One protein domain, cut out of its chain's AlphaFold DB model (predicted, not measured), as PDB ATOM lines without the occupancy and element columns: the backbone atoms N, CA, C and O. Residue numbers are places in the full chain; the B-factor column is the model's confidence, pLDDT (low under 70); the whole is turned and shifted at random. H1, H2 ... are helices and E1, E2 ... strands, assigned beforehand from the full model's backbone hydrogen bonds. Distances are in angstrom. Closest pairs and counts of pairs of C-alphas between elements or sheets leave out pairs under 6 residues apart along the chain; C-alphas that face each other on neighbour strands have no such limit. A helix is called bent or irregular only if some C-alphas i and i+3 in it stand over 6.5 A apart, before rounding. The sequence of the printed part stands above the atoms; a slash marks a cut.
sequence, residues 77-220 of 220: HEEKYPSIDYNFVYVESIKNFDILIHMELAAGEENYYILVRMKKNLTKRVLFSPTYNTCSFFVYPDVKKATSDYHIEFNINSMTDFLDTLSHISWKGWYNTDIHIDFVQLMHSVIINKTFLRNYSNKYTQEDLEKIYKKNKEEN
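What this domain is: This is residues 77 to 220 of the 220 residues of an uncharacterized protein of Arcobacter anaerophilus (UniProt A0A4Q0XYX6). A three-stranded sheet E1, E2, E3 and a second three-stranded sheet E4, E5, E6 stand with their strands crossed and only partly face to face, meeting most closely where E3 passes E4; together they make a curved wall. H2, H3 and H4 follow one another round the outer side of this wall: H2 by E6, the long, kinked H3 across the place where the sheets meet, and H4 over E2 and E3; the short H1 lies away from both sheets. The printed part has 144 residues, with four named helices and six named strands in the order H1 E1 E2 E3 E4 E5 E6 H2 H3 H4. Both sheets are antiparallel, with their strands side by side in chain order, and the class is mixed, helices and strands. The whole is compact, with a radius of gyration of the C-alphas of 15.1 A and spans of 40 by 36 by 31 A.

Where its parts are: The first sheet holds E1, residues 88 to 94, E2, residues 97 to 106 and 26.7 A long, and E3, residues 109 to 118 and 28.9 A long. E1 begins at C-alpha 88, at (388.907, 479.642, 391.065). The second sheet holds E4, residues 126 to 129, E5, residues 134 to 139 and 15.6 A long, and E6, residues 150 to 155 and 16.8 A long. H1 is residues 77 to 80, 5.1 A, and H2 is residues 159 to 169, 15.4 A. H3, residues 177 to 201, measures 29.7 A from C-alpha 177 at (390.574, 455.547, 395.618) to C-alpha 201. H3 is irregular, with C-alphas 192 and 195 8.3 A apart, and has a kink of 82 degrees near residue 193. H4, residues 206 to 218, is 18.5 A long and ends at (393.449, 490.684, 386.266).

How they stand to each other: E1, E2 and E3 form a meander, each strand the antiparallel neighbour of the one before, and their sheet is strongly twisted. In the hairpin E1 and E2, N 91 and O 99 are 3.0 A apart; in the hairpin E2 and E3, N 100 and O 115 are 2.8 A apart, both within hydrogen-bond range. E4, E5 and E6 form a second meander of two hairpins, with N 127 and O 136 at 2.9 A and N 137 and O 152 at 2.8 A. The two sheets form a sandwich, two sheets face to face, with their strands at 82 degrees. E3 and E4 touch, the closest C-alphas being those of Leu 115 and Ser 129, 4.7 A apart. H3 is on both sheets. Its height over the first is 6.9 A, and it runs across the strands, at 82 degrees to E2 on the local plane. H3 touches E4, with the C-alphas of Val 126 and Phe 183 closest at 6.1 A. H4 is on the first sheet at a height of 7.8 A and touches E3, with the C-alphas of Tyr 112 and Leu 209 closest at 6.0 A. H2 only grazes the second sheet, with residues 161 to 165. H2 and H3 are near each other, with 11 pairs of C-alphas within 10 A. H1 is on neither sheet. Every O i to N i+4 pair is within hydrogen-bond range in H2 and H4; in H3 19 of 21 are, and H1 is too short for such a pair.

The domain as a whole: The C-alphas farthest apart are those of Lys 144 and Lys 203, at 42.2 A. The printed part has no cut and no long link, and residue 220 is the chain's last. The mean pLDDT of the printed part is 82.4; it is under 70 at residues 77 to 80, 140 to 150 and 218 to 220.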
ATOM      1  N   HIS A  77     399.739 462.639 386.694       65.94
ATOM      2  CA  HIS A  77     398.623 463.116 387.510       65.94
ATOM      3  C   HIS A  77     397.750 464.140 386.779       65.94
ATOM      4  O   HIS A  77     396.529 464.035 386.864       65.94
ATOM      5  N   GLU A  78     398.336 465.099 386.062       65.50
ATOM      6  CA  GLU A  78     397.607 466.107 385.281       65.50
ATOM      7  C   GLU A  78     396.830 465.487 384.113       65.50
ATOM      8  O   GLU A  78     395.704 465.903 383.841       65.50
ATOM      9  N   GLU A  79     397.367 464.453 383.457       67.69
ATOM     10  CA  GLU A  79     396.639 463.700 382.427       67.69
ATOM     11  C   GLU A  79     395.419 462.969 383.008       67.69
ATOM     12  O   GLU A  79     394.355 462.913 382.383       67.69
ATOM     13  N   LYS A  80     395.552 462.420 384.221       69.75
ATOM     14  CA  LYS A  80     394.469 461.712 384.917       69.75
ATOM     15  C   LYS A  80     393.445 462.668 385.538       69.75
ATOM     16  O   LYS A  80     392.252 462.359 385.571       69.75
ATOM     17  N   TYR A  81     393.908 463.814 386.026       73.69
ATOM     18  CA  TYR A  81     393.125 464.844 386.697       73.69
ATOM     19  C   TYR A  81     393.536 466.224 386.175       73.69
ATOM     20  O   TYR A  81     394.335 466.910 386.815       73.69
ATOM     21  N   PRO A  82     392.950 466.673 385.051       75.00
ATOM     22  CA  PRO A  82     393.226 468.001 384.522       75.00
ATOM     23  C   PRO A  82     393.000 469.077 385.583       75.00
ATOM     24  O   PRO A  82     392.095 468.946 386.418       75.00
ATOM     25  N   SER A  83     393.797 470.144 385.563       78.94
ATOM     26  CA  SER A  83     393.632 471.227 386.532       78.94
ATOM     27  C   SER A  83     392.267 471.898 386.381       78.94
ATOM     28  O   SER A  83     391.833 472.212 385.274       78.94
ATOM     29  N   ILE A  84     391.618 472.147 387.517       82.38
ATOM     30  CA  ILE A  84     390.363 472.905 387.616       82.38
ATOM     31  C   ILE A  84     390.586 474.318 388.159       82.38
ATOM     32  O   ILE A  84     389.621 475.033 388.425       82.38
ATOM     33  N   ASP A  85     391.851 474.714 388.348       84.50
ATOM     34  CA  ASP A  85     392.218 475.974 389.001       84.50
ATOM     35  C   ASP A  85     391.709 477.198 388.229       84.50
ATOM     36  O   ASP A  85     391.445 478.223 388.842       84.50
ATOM     37  N   TYR A  86     391.454 477.073 386.921       82.12
ATOM     38  CA  TYR A  86     390.861 478.135 386.099       82.12
ATOM     39  C   TYR A  86     389.454 478.567 386.560       82.12
ATOM     40  O   TYR A  86     389.012 479.667 386.224       82.12
ATOM     41  N   ASN A  87     388.742 477.724 387.316       81.12
ATOM     42  CA  ASN A  87     387.439 478.074 387.882       81.12
ATOM     43  C   ASN A  87     387.573 478.996 389.106       81.12
ATOM     44  O   ASN A  87     386.613 479.673 389.476       81.12
ATOM     45  N   PHE A  88     388.745 479.046 389.743       89.56
ATOM     46  CA  PHE A  88     388.907 479.642 391.065       89.56
ATOM     47  C   PHE A  88     389.976 480.727 391.096       89.56
ATOM     48  O   PHE A  88     390.946 480.719 390.346       89.56
ATOM     49  N   VAL A  89     389.829 481.637 392.049       92.44
ATOM     50  CA  VAL A  89     390.876 482.585 392.419       92.44
ATOM     51  C   VAL A  89     391.516 482.126 393.717       92.44
ATOM     52  O   VAL A  89     390.834 481.951 394.726       92.44
ATOM     53  N   TYR A  90     392.834 481.954 393.707       92.69
ATOM     54  CA  TYR A  90     393.592 481.683 394.920       92.69
ATOM     55  C   TYR A  90     393.675 482.931 395.805       92.69
ATOM     56  O   TYR A  90     393.945 484.029 395.315       92.69
ATOM     57  N   VAL A  91     393.451 482.758 397.110       91.88
ATOM     58  CA  VAL A  91     393.538 483.845 398.096       91.88
ATOM     59  C   VAL A  91     394.768 483.668 398.971       91.88
ATOM     60  O   VAL A  91     395.672 484.499 398.954       91.88
ATOM     61  N   GLU A  92     394.804 482.590 399.751       92.81
ATOM     62  CA  GLU A  92     395.884 482.324 400.695       92.81
ATOM     63  C   GLU A  92     395.892 480.863 401.163       92.81
ATOM     64  O   GLU A  92     394.994 480.070 400.869       92.81
ATOM     65  N   SER A  93     396.913 480.512 401.944       92.88
ATOM     66  CA  SER A  93     397.094 479.188 402.525       92.88
ATOM     67  C   SER A  93     397.056 479.281 404.047       92.88
ATOM     68  O   SER A  93     397.952 479.867 404.653       92.88
ATOM     69  N   ILE A  94     396.087 478.637 404.701       90.38
ATOM     70  CA  ILE A  94     395.937 478.689 406.163       90.38
ATOM     71  C   ILE A  94     395.901 477.283 406.747       90.38
ATOM     72  O   ILE A  94     395.094 476.442 406.355       90.38
ATOM     73  N   LYS A  95     396.754 477.019 407.746       87.88
ATOM     74  CA  LYS A  95     396.932 475.680 408.337       87.88
ATOM     75  C   LYS A  95     397.264 474.646 407.251       87.88
ATOM     76  O   LYS A  95     398.326 474.750 406.648       87.88
ATOM     77  N   ASN A  96     396.358 473.702 406.992       89.56
ATOM     78  CA  ASN A  96     396.459 472.662 405.963       89.56
ATOM     79  C   ASN A  96     395.474 472.885 404.805       89.56
ATOM     80  O   ASN A  96     395.291 471.979 403.994       89.56
ATOM     81  N   PHE A  97     394.865 474.070 404.725       93.00
ATOM     82  CA  PHE A  97     393.916 474.433 403.682       93.00
ATOM     83  C   PHE A  97     394.508 475.471 402.736       93.00
ATOM     84  O   PHE A  97     395.219 476.378 403.173       93.00
ATOM     85  N   ASP A  98     394.158 475.345 401.467       94.25
ATOM     86  CA  ASP A  98     394.177 476.453 400.524       94.25
ATOM     87  C   ASP A  98     392.778 477.058 400.454       94.25
ATOM     88  O   ASP A  98     391.778 476.332 400.413       94.25
ATOM     89  N   ILE A  99     392.735 478.387 400.480       94.00
ATOM     90  CA  ILE A  99     391.524 479.195 400.429       94.00
ATOM     91  C   ILE A  99     391.391 479.756 399.018       94.00
ATOM     92  O   ILE A  99     392.304 480.395 398.491       94.00
ATOM     93  N   LEU A 100     390.235 479.502 398.422       94.69
ATOM     94  CA  LEU A 100     389.901 479.831 397.048       94.69
ATOM     95  C   LEU A 100     388.589 480.621 397.021       94.69
ATOM     96  O   LEU A 100     387.755 480.465 397.912       94.69
ATOM     97  N   ILE A 101     388.381 481.426 395.983       93.94
ATOM     98  CA  ILE A 101     387.091 482.054 395.683       93.94
ATOM     99  C   ILE A 101     386.564 481.468 394.382       93.94
ATOM    100  O   ILE A 101     387.273 481.436 393.375       93.94
ATOM    101  N   HIS A 102     385.311 481.032 394.409       91.31
ATOM    102  CA  HIS A 102     384.552 480.667 393.221       91.31
ATOM    103  C   HIS A 102     383.505 481.742 392.934       91.31
ATOM    104  O   HIS A 102     382.965 482.340 393.868       91.31
ATOM    105  N   MET A 103     383.248 481.980 391.649       89.44
ATOM    106  CA  MET A 103     382.182 482.855 391.178       89.44
ATOM    107  C   MET A 103     381.149 482.002 390.453       89.44
ATOM    108  O   MET A 103     381.492 481.246 389.546       89.44
ATOM    109  N   GLU A 104     379.893 482.140 390.849       85.50
ATOM    110  CA  GLU A 104     378.756 481.467 390.243       85.50
ATOM    111  C   GLU A 104     377.733 482.493 389.760       85.50
ATOM    112  O   GLU A 104     377.380 483.431 390.472       85.50
ATOM    113  N   LEU A 105     377.226 482.300 388.547       81.69
ATOM    114  CA  LEU A 105     376.162 483.120 387.982       81.69
ATOM    115  C   LEU A 105     374.810 482.490 388.319       81.69
ATOM    116  O   LEU A 105     374.413 481.498 387.707       81.69
ATOM    117  N   ALA A 106     374.082 483.092 389.258       78.31
ATOM    118  CA  ALA A 106     372.756 482.640 389.667       78.31
ATOM    119  C   ALA A 106     371.730 483.749 389.413       78.31
ATOM    120  O   ALA A 106     371.901 484.877 389.860       78.31
ATOM    121  N   ALA A 107     370.665 483.440 388.667       78.62
ATOM    122  CA  ALA A 107     369.599 484.391 388.319       78.62
ATOM    123  C   ALA A 107     370.078 485.719 387.677       78.62
ATOM    124  O   ALA A 107     369.374 486.722 387.732       78.62
ATOM    125  N   GLY A 108     371.249 485.716 387.026       79.81
ATOM    126  CA  GLY A 108     371.847 486.907 386.413       79.81
ATOM    127  C   GLY A 108     372.710 487.747 387.359       79.81
ATOM    128  O   GLY A 108     373.254 488.757 386.925       79.81
ATOM    129  N   GLU A 109     372.868 487.320 388.612       84.69
ATOM    130  CA  GLU A 109     373.742 487.949 389.600       84.69
ATOM    131  C   GLU A 109     375.010 487.112 389.808       84.69
ATOM    132  O   GLU A 109     374.968 485.878 389.892       84.69
ATOM    133  N   GLU A 110     376.152 487.796 389.890       88.81
ATOM    134  CA  GLU A 110     377.433 487.180 390.228       88.81
ATOM    135  C   GLU A 110     377.493 486.930 391.733       88.81
ATOM    136  O   GLU A 110     377.432 487.857 392.545       88.81
ATOM    137  N   ASN A 111     377.627 485.661 392.105       89.12
ATOM    138  CA  ASN A 111     377.748 485.239 393.483       89.12
ATOM    139  C   ASN A 111     379.146 484.708 393.774       89.12
ATOM    140  O   ASN A 111     379.633 483.822 393.081       89.12
ATOM    141  N   TYR A 112     379.777 485.227 394.822       91.19
ATOM    142  CA  TYR A 112     381.138 484.882 395.205       91.19
ATOM    143  C   TYR A 112     381.137 484.115 396.521       91.19
ATOM    144  O   TYR A 112     380.483 484.506 397.483       91.19
ATOM    145  N   TYR A 113     381.891 483.023 396.599       90.38
ATOM    146  CA  TYR A 113     382.001 482.272 397.846       90.38
ATOM    147  C   TYR A 113     383.368 481.646 398.042       90.38
ATOM    148  O   TYR A 113     384.075 481.290 397.098       90.38
ATOM    149  N   ILE A 114     383.717 481.499 399.318       94.38
ATOM    150  CA  ILE A 114     384.950 480.853 399.741       94.38
ATOM    151  C   ILE A 114     384.801 479.340 399.604       94.38
ATOM    152  O   ILE A 114     383.894 478.729 400.173       94.38
ATOM    153  N   LEU A 115     385.755 478.742 398.902       94.12
ATOM    154  CA  LEU A 115     385.997 477.311 398.872       94.12
ATOM    155  C   LEU A 115     387.313 477.002 399.575       94.12
ATOM    156  O   LEU A 115     388.276 477.767 399.514       94.12
ATOM    157  N   VAL A 116     387.366 475.852 400.235       94.44
ATOM    158  CA  VAL A 116     388.588 475.343 400.851       94.44
ATOM    159  C   VAL A 116     388.923 473.968 400.301       94.44
ATOM    160  O   VAL A 116     388.049 473.112 400.157       94.44
ATOM    161  N   ARG A 117     390.207 473.742 400.028       93.44
ATOM    162  CA  ARG A 117     390.757 472.424 399.690       93.44
ATOM    163  C   ARG A 117     391.955 472.109 400.571       93.44
ATOM    164  O   ARG A 117     392.587 473.013 401.108       93.44
ATOM    165  N   MET A 118     392.286 470.833 400.729       92.25
ATOM    166  CA  MET A 118     393.512 470.438 401.431       92.25
ATOM    167  C   MET A 118     394.746 470.806 400.591       92.25
ATOM    168  O   MET A 118     394.739 470.590 399.384       92.25
ATOM    169  N   LYS A 119     395.830 471.285 401.220       87.19
ATOM    170  CA  LYS A 119     397.102 471.573 400.515       87.19
ATOM    171  C   LYS A 119     397.713 470.327 399.877       87.19
ATOM    172  O   LYS A 119     398.304 470.377 398.807       87.19
ATOM    173  N   LYS A 120     397.607 469.201 400.585       81.12
ATOM    174  CA  LYS A 120     398.058 467.880 400.137       81.12
ATOM    175  C   LYS A 120     396.839 467.084 399.689       81.12
ATOM    176  O   LYS A 120     396.358 466.242 400.436       81.12
ATOM    177  N   ASN A 121     396.306 467.438 398.527       76.81
ATOM    178  CA  ASN A 121     395.146 466.799 397.912       76.81
ATOM    179  C   ASN A 121     395.586 466.217 396.564       76.81
ATOM    180  O   ASN A 121     396.210 466.927 395.775       76.81
ATOM    181  N   LEU A 122     395.321 464.930 396.343       81.00
ATOM    182  CA  LEU A 122     395.820 464.155 395.206       81.00
ATOM    183  C   LEU A 122     395.202 464.620 393.886       81.00
ATOM    184  O   LEU A 122     395.893 464.724 392.877       81.00
ATOM    185  N   THR A 123     393.902 464.895 393.897       82.94
ATOM    186  CA  THR A 123     393.128 465.257 392.703       82.94
ATOM    187  C   THR A 123     392.905 466.759 392.578       82.94
ATOM    188  O   THR A 123     392.556 467.233 391.502       82.94
ATOM    189  N   LYS A 124     393.045 467.506 393.682       85.94
ATOM    190  CA  LYS A 124     392.681 468.929 393.838       85.94
ATOM    191  C   LYS A 124     391.219 469.256 393.481       85.94
ATOM    192  O   LYS A 124     390.867 470.430 393.386       85.94
ATOM    193  N   ARG A 125     390.368 468.235 393.329       86.00
ATOM    194  CA  ARG A 125     389.000 468.313 392.782       86.00
ATOM    195  C   ARG A 125     387.892 468.180 393.824       86.00
ATOM    196  O   ARG A 125     386.714 468.252 393.477       86.00
ATOM    197  N   VAL A 126     388.263 467.993 395.088       89.19
ATOM    198  CA  VAL A 126     387.334 467.927 396.220       89.19
ATOM    199  C   VAL A 126     387.484 469.192 397.058       89.19
ATOM    200  O   VAL A 126     388.551 469.448 397.623       89.19
ATOM    201  N   LEU A 127     386.416 469.983 397.123       92.50
ATOM    202  CA  LEU A 127     386.379 471.284 397.783       92.50
ATOM    203  C   LEU A 127     385.228 471.348 398.783       92.50
ATOM    204  O   LEU A 127     384.271 470.584 398.707       92.50
ATOM    205  N   PHE A 128     385.320 472.266 399.736       92.12
ATOM    206  CA  PHE A 128     384.277 472.497 400.727       92.12
ATOM    207  C   PHE A 128     383.950 473.985 400.826       92.12
ATOM    208  O   PHE A 128     384.863 474.800 400.934       92.12
ATOM    209  N   SER A 129     382.664 474.339 400.827       92.62
ATOM    210  CA  SER A 129     382.188 475.693 401.108       92.62
ATOM    211  C   SER A 129     381.759 475.805 402.573       92.62
ATOM    212  O   SER A 129     380.740 475.224 402.968       92.62
ATOM    213  N   PRO A 130     382.479 476.571 403.415       90.56
ATOM    214  CA  PRO A 130     382.096 476.748 404.813       90.56
ATOM    215  C   PRO A 130     380.782 477.510 405.000       90.56
ATOM    216  O   PRO A 130     380.109 477.302 406.010       90.56
ATOM    217  N   THR A 131     380.425 478.384 404.053       87.31
ATOM    218  CA  THR A 131     379.199 479.196 404.112       87.31
ATOM    219  C   THR A 131     377.957 478.327 403.974       87.31
ATOM    220  O   THR A 131     377.037 478.439 404.783       87.31
ATOM    221  N   TYR A 132     377.954 477.429 402.986       86.56
ATOM    222  CA  TYR A 132     376.810 476.562 402.690       86.56
ATOM    223  C   TYR A 132     376.906 475.197 403.366       86.56
ATOM    224  O   TYR A 132     375.938 474.444 403.377       86.56
ATOM    225  N   ASN A 133     378.057 474.891 403.972       86.31
ATOM    226  CA  ASN A 133     378.349 473.588 404.557       86.31
ATOM    227  C   ASN A 133     378.213 472.456 403.515       86.31
ATOM    228  O   ASN A 133     377.732 471.358 403.815       86.31
ATOM    229  N   THR A 134     378.644 472.753 402.285       87.62
ATOM    230  CA  THR A 134     378.589 471.869 401.121       87.62
ATOM    231  C   THR A 134     379.976 471.362 400.757       87.62
ATOM    232  O   THR A 134     380.962 472.095 400.833       87.62
ATOM    233  N   CYS A 135     380.066 470.102 400.340       87.12
ATOM    234  CA  CYS A 135     381.232 469.584 399.642       87.12
ATOM    235  C   CYS A 135     380.944 469.523 398.147       87.12
ATOM    236  O   CYS A 135     379.933 468.957 397.729       87.12
ATOM    237  N   SER A 136     381.850 470.099 397.371       86.44
ATOM    238  CA  SER A 136     381.783 470.185 395.923       86.44
ATOM    239  C   SER A 136     382.829 469.257 395.308       86.44
ATOM    240  O   SER A 136     384.007 469.291 395.674       86.44
ATOM    241  N   PHE A 137     382.399 468.440 394.354       83.69
ATOM    242  CA  PHE A 137     383.247 467.539 393.585       83.69
ATOM    243  C   PHE A 137     383.245 467.964 392.129       83.69
ATOM    244  O   PHE A 137     382.184 468.051 391.513       83.69
ATOM    245  N   PHE A 138     384.432 468.168 391.571       76.75
ATOM    246  CA  PHE A 138     384.607 468.468 390.156       76.75
ATOM    247  C   PHE A 138     385.068 467.210 389.439       76.75
ATOM    248  O   PHE A 138     386.240 466.824 389.469       76.75
ATOM    249  N   VAL A 139     384.106 466.534 388.828       70.88
ATOM    250  CA  VAL A 139     384.277 465.220 388.231       70.88
ATOM    251  C   VAL A 139     384.402 465.353 386.722       70.88
ATOM    252  O   VAL A 139     383.524 465.911 386.068       70.88
ATOM    253  N   TYR A 140     385.454 464.766 386.161       65.75
ATOM    254  CA  TYR A 140     385.616 464.657 384.716       65.75
ATOM    255  C   TYR A 140     384.971 463.350 384.208       65.75
ATOM    256  O   TYR A 140     385.343 462.265 384.669       65.75
ATOM    257  N   PRO A 141     384.011 463.387 383.270       53.41
ATOM    258  CA  PRO A 141     383.589 462.191 382.544       53.41
ATOM    259  C   PRO A 141     384.719 461.755 381.606       53.41
ATOM    260  O   PRO A 141     385.084 462.554 380.760       53.41
ATOM    261  N   ASP A 142     385.250 460.531 381.761       52.94
ATOM    262  CA  ASP A 142     386.231 459.828 380.894       52.94
ATOM    263  C   ASP A 142     386.774 460.653 379.703       52.94
ATOM    264  O   ASP A 142     386.002 461.002 378.806       52.94
ATOM    265  N   VAL A 143     388.099 460.906 379.694       48.12
ATOM    266  CA  VAL A 143     388.947 461.759 378.806       48.12
ATOM    267  C   VAL A 143     388.454 461.903 377.356       48.12
ATOM    268  O   VAL A 143     388.658 462.925 376.710       48.12
ATOM    269  N   LYS A 144     387.733 460.909 376.844       48.28
ATOM    270  CA  LYS A 144     387.147 460.854 375.505       48.28
ATOM    271  C   LYS A 144     385.842 461.645 375.290       48.28
ATOM    272  O   LYS A 144     385.402 461.669 374.140       48.28
ATOM    273  N   LYS A 145     385.164 462.211 376.308       45.56
ATOM    274  CA  LYS A 145     383.755 462.660 376.136       45.56
ATOM    275  C   LYS A 145     383.273 463.972 376.775       45.56
ATOM    276  O   LYS A 145     382.098 464.275 376.569       45.56
ATOM    277  N   ALA A 146     384.071 464.776 377.474       43.22
ATOM    278  CA  ALA A 146     383.529 465.979 378.120       43.22
ATOM    279  C   ALA A 146     384.350 467.245 377.875       43.22
ATOM    280  O   ALA A 146     385.549 467.280 378.095       43.22
ATOM    281  N   THR A 147     383.672 468.305 377.437       46.69
ATOM    282  CA  THR A 147     384.229 469.656 377.252       46.69
ATOM    283  C   THR A 147     384.133 470.519 378.515       46.69
ATOM    284  O   THR A 147     384.513 471.684 378.483       46.69
ATOM    285  N   SER A 148     383.586 469.984 379.609       54.38
ATOM    286  CA  SER A 148     383.336 470.704 380.862       54.38
ATOM    287  C   SER A 148     383.278 469.736 382.044       54.38
ATOM    288  O   SER A 148     382.694 468.655 381.924       54.38
ATOM    289  N   ASP A 149     383.838 470.136 383.187       62.00
ATOM    290  CA  ASP A 149     383.710 469.399 384.446       62.00
ATOM    291  C   ASP A 149     382.241 469.315 384.892       62.00
ATOM    292  O   ASP A 149     381.477 470.271 384.754       62.00
ATOM    293  N   TYR A 150     381.845 468.172 385.456       66.62
ATOM    294  CA  TYR A 150     380.574 468.043 386.164       66.62
ATOM    295  C   TYR A 150     380.779 468.400 387.637       66.62
ATOM    296  O   TYR A 150     381.655 467.846 388.304       66.62
ATOM    297  N   HIS A 151     379.961 469.318 388.141       74.69
ATOM    298  CA  HIS A 151     379.987 469.772 389.527       74.69
ATOM    299  C   HIS A 151     378.907 469.044 390.326       74.69
ATOM    300  O   HIS A 151     377.739 469.020 389.939       74.69
ATOM    301  N   ILE A 152     379.314 468.394 391.414       77.00
ATOM    302  CA  ILE A 152     378.410 467.674 392.314       77.00
ATOM    303  C   ILE A 152     378.508 468.275 393.694       77.00
ATOM    304  O   ILE A 152     379.598 468.330 394.259       77.00
ATOM    305  N   GLU A 153     377.367 468.649 394.253       82.00
ATOM    306  CA  GLU A 153     377.298 469.222 395.587       82.00
ATOM    307  C   GLU A 153     376.555 468.320 396.555       82.00
ATOM    308  O   GLU A 153     375.475 467.800 396.265       82.00
ATOM    309  N   PHE A 154     377.138 468.171 397.737       81.62
ATOM    310  CA  PHE A 154     376.545 467.431 398.837       81.62
ATOM    311  C   PHE A 154     376.527 468.297 400.086       81.62
ATOM    312  O   PHE A 154     377.560 468.812 400.512       81.62
ATOM    313  N   ASN A 155     375.356 468.425 400.703       82.31
ATOM    314  CA  ASN A 155     375.218 469.048 402.015       82.31
ATOM    315  C   ASN A 155     375.737 468.091 403.087       82.31
ATOM    316  O   ASN A 155     375.280 466.953 403.158       82.31
ATOM    317  N   ILE A 156     376.657 468.548 403.940       75.94
ATOM    318  CA  ILE A 156     377.237 467.697 404.986       75.94
ATOM    319  C   ILE A 156     377.049 468.349 406.348       75.94
ATOM    320  O   ILE A 156     377.925 469.045 406.867       75.94
ATOM    321  N   ASN A 157     375.888 468.137 406.962       74.62
ATOM    322  CA  ASN A 157     375.575 468.711 408.270       74.62
ATOM    323  C   ASN A 157     376.114 467.864 409.419       74.62
ATOM    324  O   ASN A 157     376.482 468.421 410.460       74.62
ATOM    325  N   SER A 158     376.239 466.555 409.206       73.25
ATOM    326  CA  SER A 158     376.699 465.593 410.201       73.25
ATOM    327  C   SER A 158     377.682 464.556 409.635       73.25
ATOM    328  O   SER A 158     377.840 464.407 408.424       73.25
ATOM    329  N   MET A 159     378.342 463.811 410.530       73.00
ATOM    330  CA  MET A 159     379.154 462.650 410.140       73.00
ATOM    331  C   MET A 159     378.293 461.546 409.505       73.00
ATOM    332  O   MET A 159     378.773 460.810 408.650       73.00
ATOM    333  N   THR A 160     377.021 461.444 409.892       79.25
ATOM    334  CA  THR A 160     376.073 460.503 409.288       79.25
ATOM    335  C   THR A 160     375.802 460.879 407.835       79.25
ATOM    336  O   THR A 160     375.983 460.041 406.961       79.25
ATOM    337  N   ASP A 161     375.519 462.156 407.556       76.06
ATOM    338  CA  ASP A 161     375.290 462.660 406.190       76.06
ATOM    339  C   ASP A 161     376.508 462.402 405.292       76.06
ATOM    340  O   ASP A 161     376.382 462.087 404.108       76.06
ATOM    341  N   PHE A 162     377.707 462.519 405.870       78.44
ATOM    342  CA  PHE A 162     378.959 462.197 405.197       78.44
ATOM    343  C   PHE A 162     379.056 460.711 404.825       78.44
ATOM    344  O   PHE A 162     379.387 460.391 403.683       78.44
ATOM    345  N   LEU A 163     378.764 459.803 405.762       79.81
ATOM    346  CA  LEU A 163     378.795 458.359 405.510       79.81
ATOM    347  C   LEU A 163     377.725 457.935 404.495       79.81
ATOM    348  O   LEU A 163     378.012 457.128 403.607       79.81
ATOM    349  N   ASP A 164     376.532 458.522 404.574       80.38
ATOM    350  CA  ASP A 164     375.450 458.280 403.619       80.38
ATOM    351  C   ASP A 164     375.860 458.747 402.220       80.38
ATOM    352  O   ASP A 164     375.788 457.978 401.256       80.38
ATOM    353  N   THR A 165     376.407 459.961 402.110       80.69
ATOM    354  CA  THR A 165     376.952 460.500 400.856       80.69
ATOM    355  C   THR A 165     378.021 459.578 400.270       80.69
ATOM    356  O   THR A 165     377.937 459.211 399.097       80.69
ATOM    357  N   LEU A 166     378.988 459.138 401.086       80.56
ATOM    358  CA  LEU A 166     380.021 458.179 400.686       80.56
ATOM    359  C   LEU A 166     379.423 456.884 400.124       80.56
ATOM    360  O   LEU A 166     379.876 456.391 399.091       80.56
ATOM    361  N   SER A 167     378.399 456.342 400.783       80.25
ATOM    362  CA  SER A 167     377.739 455.108 400.352       80.25
ATOM    363  C   SER A 167     377.045 455.255 398.991       80.25
ATOM    364  O   SER A 167     377.023 454.306 398.207       80.25
ATOM    365  N   HIS A 168     376.529 456.448 398.683       80.31
ATOM    366  CA  HIS A 168     375.846 456.743 397.425       80.31
ATOM    367  C   HIS A 168     376.806 456.991 396.259       80.31
ATOM    368  O   HIS A 168     376.482 456.652 395.113       80.31
ATOM    369  N   ILE A 169     377.973 457.582 396.525       79.31
ATOM    370  CA  ILE A 169     378.955 457.911 395.484       79.31
ATOM    371  C   ILE A 169     379.957 456.785 395.219       79.31
ATOM    372  O   ILE A 169     380.510 456.733 394.126       79.31
ATOM    373  N   SER A 170     380.154 455.854 396.158       78.38
ATOM    374  CA  SER A 170     381.179 454.800 396.063       78.38
ATOM    375  C   SER A 170     381.044 453.882 394.845       78.38
ATOM    376  O   SER A 170     382.041 453.362 394.350       78.38
ATOM    377  N   TRP A 171     379.824 453.707 394.333       75.25
ATOM    378  CA  TRP A 171     379.523 452.873 393.164       75.25
ATOM    379  C   TRP A 171     379.574 453.641 391.838       75.25
ATOM    380  O   TRP A 171     379.312 453.070 390.778       75.25
ATOM    381  N   LYS A 172     379.822 454.955 391.873       78.31
ATOM    382  CA  LYS A 172     379.859 455.779 390.665       78.31
ATOM    383  C   LYS A 172     381.169 455.517 389.933       78.31
ATOM    384  O   LYS A 172     382.228 455.535 390.540       78.31
ATOM    385  N   GLY A 173     381.111 455.320 388.615       72.75
ATOM    386  CA  GLY A 173     382.296 454.959 387.819       72.75
ATOM    387  C   GLY A 173     383.407 456.015 387.799       72.75
ATOM    388  O   GLY A 173     384.541 455.704 387.463       72.75
ATOM    389  N   TRP A 174     383.083 457.252 388.172       74.38
ATOM    390  CA  TRP A 174     384.046 458.336 388.333       74.38
ATOM    391  C   TRP A 174     384.640 458.429 389.741       74.38
ATOM    392  O   TRP A 174     385.581 459.183 389.948       74.38
ATOM    393  N   TYR A 175     384.100 457.692 390.709       77.00
ATOM    394  CA  TYR A 175     384.605 457.650 392.071       77.00
ATOM    395  C   TYR A 175     385.682 456.570 392.184       77.00
ATOM    396  O   TYR A 175     385.467 455.416 391.817       77.00
ATOM    397  N   ASN A 176     386.858 456.938 392.687       80.19
ATOM    398  CA  ASN A 176     387.999 456.038 392.814       80.19
ATOM    399  C   ASN A 176     388.735 456.260 394.144       80.19
ATOM    400  O   ASN A 176     388.346 457.102 394.956       80.19
ATOM    401  N   THR A 177     389.798 455.490 394.375       82.50
ATOM    402  CA  THR A 177     390.574 455.547 395.618       82.50
ATOM    403  C   THR A 177     391.189 456.923 395.884       82.50
ATOM    404  O   THR A 177     391.199 457.342 397.037       82.50
ATOM    405  N   ASP A 178     391.637 457.650 394.860       83.50
ATOM    406  CA  ASP A 178     392.262 458.969 395.038       83.50
ATOM    407  C   ASP A 178     391.221 459.992 395.516       83.50
ATOM    408  O   ASP A 178     391.412 460.652 396.537       83.50
ATOM    409  N   ILE A 179     390.058 460.037 394.849       84.44
ATOM    410  CA  ILE A 179     388.923 460.888 395.243       84.44
ATOM    411  C   ILE A 179     388.421 460.506 396.640       84.44
ATOM    412  O   ILE A 179     388.072 461.378 397.437       84.44
ATOM    413  N   HIS A 180     388.393 459.209 396.960       85.50
ATOM    414  CA  HIS A 180     388.018 458.734 398.288       85.50
ATOM    415  C   HIS A 180     388.961 459.267 399.369       85.50
ATOM    416  O   HIS A 180     388.493 459.794 400.379       85.50
ATOM    417  N   ILE A 181     390.274 459.166 399.149       86.19
ATOM    418  CA  ILE A 181     391.291 459.668 400.077       86.19
ATOM    419  C   ILE A 181     391.133 461.176 400.269       86.19
ATOM    420  O   ILE A 181     391.048 461.631 401.412       86.19
ATOM    421  N   ASP A 182     391.030 461.936 399.178       88.00
ATOM    422  CA  ASP A 182     390.877 463.391 399.233       88.00
ATOM    423  C   ASP A 182     389.627 463.806 400.002       88.00
ATOM    424  O   ASP A 182     389.679 464.697 400.855       88.00
ATOM    425  N   PHE A 183     388.507 463.130 399.745       86.75
ATOM    426  CA  PHE A 183     387.244 463.434 400.398       86.75
ATOM    427  C   PHE A 183     387.268 463.109 401.892       86.75
ATOM    428  O   PHE A 183     386.896 463.954 402.706       86.75
ATOM    429  N   VAL A 184     387.769 461.934 402.284       87.19
ATOM    430  CA  VAL A 184     387.884 461.553 403.701       87.19
ATOM    431  C   VAL A 184     388.826 462.500 404.450       87.19
ATOM    432  O   VAL A 184     388.497 462.957 405.547       87.19
ATOM    433  N   GLN A 185     389.977 462.840 403.862       89.69
ATOM    434  CA  GLN A 185     390.948 463.747 404.481       89.69
ATOM    435  C   GLN A 185     390.405 465.167 404.635       89.69
ATOM    436  O   GLN A 185     390.579 465.778 405.700       89.69
ATOM    437  N   LEU A 186     389.740 465.690 403.598       90.38
ATOM    438  CA  LEU A 186     389.096 466.996 403.651       90.38
ATOM    439  C   LEU A 186     388.033 467.007 404.744       90.38
ATOM    440  O   LEU A 186     388.075 467.867 405.619       90.38
ATOM    441  N   MET A 187     387.130 466.027 404.750       87.06
ATOM    442  CA  MET A 187     386.011 466.000 405.690       87.06
ATOM    443  C   MET A 187     386.453 465.847 407.138       87.06
ATOM    444  O   MET A 187     385.972 466.578 408.003       87.06
ATOM    445  N   HIS A 188     387.428 464.982 407.407       87.38
ATOM    446  CA  HIS A 188     388.022 464.876 408.736       87.38
ATOM    447  C   HIS A 188     388.611 466.222 409.196       87.38
ATOM    448  O   HIS A 188     388.360 466.680 410.313       87.38
ATOM    449  N   SER A 189     389.337 466.908 408.309       89.69
ATOM    450  CA  SER A 189     389.950 468.206 408.614       89.69
ATOM    451  C   SER A 189     388.910 469.316 408.795       89.69
ATOM    452  O   SER A 189     389.063 470.158 409.686       89.69
ATOM    453  N   VAL A 190     387.845 469.315 407.988       89.31
ATOM    454  CA  VAL A 190     386.719 470.253 408.069       89.31
ATOM    455  C   VAL A 190     385.959 470.070 409.377       89.31
ATOM    456  O   VAL A 190     385.708 471.061 410.051       89.31
ATOM    457  N   ILE A 191     385.657 468.835 409.790       85.75
ATOM    458  CA  ILE A 191     384.959 468.558 411.057       85.75
ATOM    459  C   ILE A 191     385.758 469.109 412.243       85.75
ATOM    460  O   ILE A 191     385.198 469.804 413.090       85.75
ATOM    461  N   ILE A 192     387.076 468.886 412.266       89.12
ATOM    462  CA  ILE A 192     387.962 469.403 413.322       89.12
ATOM    463  C   ILE A 192     388.008 470.941 413.323       89.12
ATOM    464  O   ILE A 192     388.085 471.563 414.381       89.12
ATOM    465  N   ASN A 193     387.964 471.574 412.147       89.94
ATOM    466  CA  ASN A 193     388.150 473.020 411.995       89.94
ATOM    467  C   ASN A 193     386.852 473.790 411.688       89.94
ATOM    468  O   ASN A 193     386.929 474.962 411.321       89.94
ATOM    469  N   LYS A 194     385.668 473.185 411.859       87.44
ATOM    470  CA  LYS A 194     384.388 473.720 411.354       87.44
ATOM    471  C   LYS A 194     384.110 475.151 411.818       87.44
ATOM    472  O   LYS A 194     383.852 476.029 410.999       87.44
ATOM    473  N   THR A 195     384.227 475.409 413.120       89.94
ATOM    474  CA  THR A 195     384.007 476.743 413.705       89.94
ATOM    475  C   THR A 195     384.995 477.772 413.163       89.94
ATOM    476  O   THR A 195     384.614 478.896 412.854       89.94
ATOM    477  N   PHE A 196     386.261 477.384 413.009       92.81
ATOM    478  CA  PHE A 196     387.291 478.258 412.459       92.81
ATOM    479  C   PHE A 196     386.997 478.620 410.998       92.81
ATOM    480  O   PHE A 196     387.016 479.800 410.662       92.81
ATOM    481  N   LEU A 197     386.688 477.628 410.159       92.44
ATOM    482  CA  LEU A 197     386.400 477.834 408.736       92.44
ATOM    483  C   LEU A 197     385.150 478.694 408.534       92.44
ATOM    484  O   LEU A 197     385.160 479.609 407.716       92.44
ATOM    485  N   ARG A 198     384.101 478.463 409.331       90.81
ATOM    486  CA  ARG A 198     382.888 479.289 409.312       90.81
ATOM    487  C   ARG A 198     383.178 480.735 409.713       90.81
ATOM    488  O   ARG A 198     382.760 481.657 409.025       90.81
ATOM    489  N   ASN A 199     383.922 480.936 410.800       92.50
ATOM    490  CA  ASN A 199     384.293 482.276 411.251       92.50
ATOM    491  C   ASN A 199     385.188 482.988 410.241       92.50
ATOM    492  O   ASN A 199     385.076 484.197 410.102       92.50
ATOM    493  N   TYR A 200     386.078 482.262 409.564       92.88
ATOM    494  CA  TYR A 200     386.896 482.817 408.495       92.88
ATOM    495  C   TYR A 200     386.024 483.276 407.324       92.88
ATOM    496  O   TYR A 200     386.143 484.424 406.914       92.88
ATOM    497  N   SER A 201     385.100 482.425 406.861       91.12
ATOM    498  CA  SER A 201     384.197 482.759 405.756       91.12
ATOM    499  C   SER A 201     383.358 484.006 406.051       91.12
ATOM    500  O   SER A 201     383.297 484.931 405.252       91.12
ATOM    501  N   ASN A 202     382.814 484.092 407.268       91.19
ATOM    502  CA  ASN A 202     381.961 485.201 407.698       91.19
ATOM    503  C   ASN A 202     382.683 486.555 407.845       91.19
ATOM    504  O   ASN A 202     382.019 487.556 408.106       91.19
ATOM    505  N   LYS A 203     384.019 486.608 407.749       92.25
ATOM    506  CA  LYS A 203     384.759 487.884 407.779       92.25
ATOM    507  C   LYS A 203     384.601 488.685 406.495       92.25
ATOM    508  O   LYS A 203     384.816 489.890 406.533       92.25
ATOM    509  N   TYR A 204     384.292 488.014 405.391       91.94
ATOM    510  CA  TYR A 204     384.230 488.622 404.074       91.94
ATOM    511  C   TYR A 204     382.775 488.830 403.683       91.94
ATOM    512  O   TYR A 204     381.962 487.908 403.746       91.94
ATOM    513  N   THR A 205     382.449 490.054 403.284       92.69
ATOM    514  CA  THR A 205     381.183 490.336 402.610       92.69
ATOM    515  C   THR A 205     381.269 489.938 401.138       92.69
ATOM    516  O   THR A 205     382.358 489.709 400.606       92.69
ATOM    517  N   GLN A 206     380.124 489.893 400.456       92.06
ATOM    518  CA  GLN A 206     380.087 489.629 399.017       92.06
ATOM    519  C   GLN A 206     380.951 490.616 398.223       92.06
ATOM    520  O   GLN A 206     381.719 490.208 397.356       92.06
ATOM    521  N   GLU A 207     380.877 491.903 398.571       93.00
ATOM    522  CA  GLU A 207     381.663 492.959 397.930       93.00
ATOM    523  C   GLU A 207     383.170 492.786 398.167       93.00
ATOM    524  O   GLU A 207     383.977 493.113 397.298       93.00
ATOM    525  N   ASP A 208     383.571 492.279 399.339       93.88
ATOM    526  CA  ASP A 208     384.980 491.996 399.625       93.88
ATOM    527  C   ASP A 208     385.490 490.850 398.749       93.88
ATOM    528  O   ASP A 208     386.568 490.950 398.161       93.88
ATOM    529  N   LEU A 209     384.703 489.776 398.626       93.88
ATOM    530  CA  LEU A 209     385.051 488.623 397.797       93.88
ATOM    531  C   LEU A 209     385.120 488.991 396.315       93.88
ATOM    532  O   LEU A 209     386.073 488.601 395.645       93.88
ATOM    533  N   GLU A 210     384.171 489.785 395.823       94.19
ATOM    534  CA  GLU A 210     384.173 490.297 394.452       94.19
ATOM    535  C   GLU A 210     385.442 491.109 394.158       94.19
ATOM    536  O   GLU A 210     386.113 490.875 393.149       94.19
ATOM    537  N   LYS A 211     385.818 492.034 395.054       93.75
ATOM    538  CA  LYS A 211     387.034 492.851 394.899       93.75
ATOM    539  C   LYS A 211     388.293 491.991 394.841       93.75
ATOM    540  O   LYS A 211     389.144 492.225 393.984       93.75
ATOM    541  N   ILE A 212     388.416 491.005 395.731       93.12
ATOM    542  CA  ILE A 212     389.560 490.079 395.746       93.12
ATOM    543  C   ILE A 212     389.584 489.248 394.459       93.12
ATOM    544  O   ILE A 212     390.638 489.115 393.836       93.12
ATOM    545  N   TYR A 213     388.427 488.728 394.041       93.00
ATOM    546  CA  TYR A 213     388.298 487.912 392.838       93.00
ATOM    547  C   TYR A 213     388.722 488.681 391.586       93.00
ATOM    548  O   TYR A 213     389.573 488.206 390.839       93.00
ATOM    549  N   LYS A 214     388.178 489.887 391.376       91.12
ATOM    550  CA  LYS A 214     388.492 490.717 390.204       91.12
ATOM    551  C   LYS A 214     389.965 491.112 390.171       91.12
ATOM    552  O   LYS A 214     390.619 490.895 389.158       91.12
ATOM    553  N   LYS A 215     390.513 491.572 391.302       90.75
ATOM    554  CA  LYS A 215     391.925 491.960 391.399       90.75
ATOM    555  C   LYS A 215     392.871 490.820 391.003       90.75
ATOM    556  O   LYS A 215     393.735 491.001 390.157       90.75
ATOM    557  N   ASN A 216     392.696 489.637 391.587       84.19
ATOM    558  CA  ASN A 216     393.607 488.515 391.347       84.19
ATOM    559  C   ASN A 216     393.394 487.852 389.975       84.19
ATOM    560  O   ASN A 216     394.267 487.120 389.509       84.19
ATOM    561  N   LYS A 217     392.241 488.068 389.332       81.25
ATOM    562  CA  LYS A 217     391.962 487.568 387.981       81.25
ATOM    563  C   LYS A 217     392.527 488.472 386.883       81.25
ATOM    564  O   LYS A 217     392.755 487.990 385.787       81.25
ATOM    565  N   GLU A 218     392.759 489.752 387.172       69.12
ATOM    566  CA  GLU A 218     393.449 490.684 386.266       69.12
ATOM    567  C   GLU A 218     394.982 490.537 386.316       69.12
ATOM    568  O   GLU A 218     395.670 490.918 385.373       69.12
ATOM    569  N   GLU A 219     395.519 489.986 387.410       56.72
ATOM    570  CA  GLU A 219     396.959 489.754 387.612       56.72
ATOM    571  C   GLU A 219     397.465 488.409 387.033       56.72
ATOM    572  O   GLU A 219     398.677 488.193 387.003       56.72
ATOM    573  N   ASN A 220     396.568 487.529 386.558       48.03
ATOM    574  CA  ASN A 220     396.875 486.231 385.928       48.03
ATOM    575  C   ASN A 220     396.457 486.203 384.453       48.03
ATOM    576  O   ASN A 220     397.182 485.566 383.657       48.03
TER     577      ASN A 220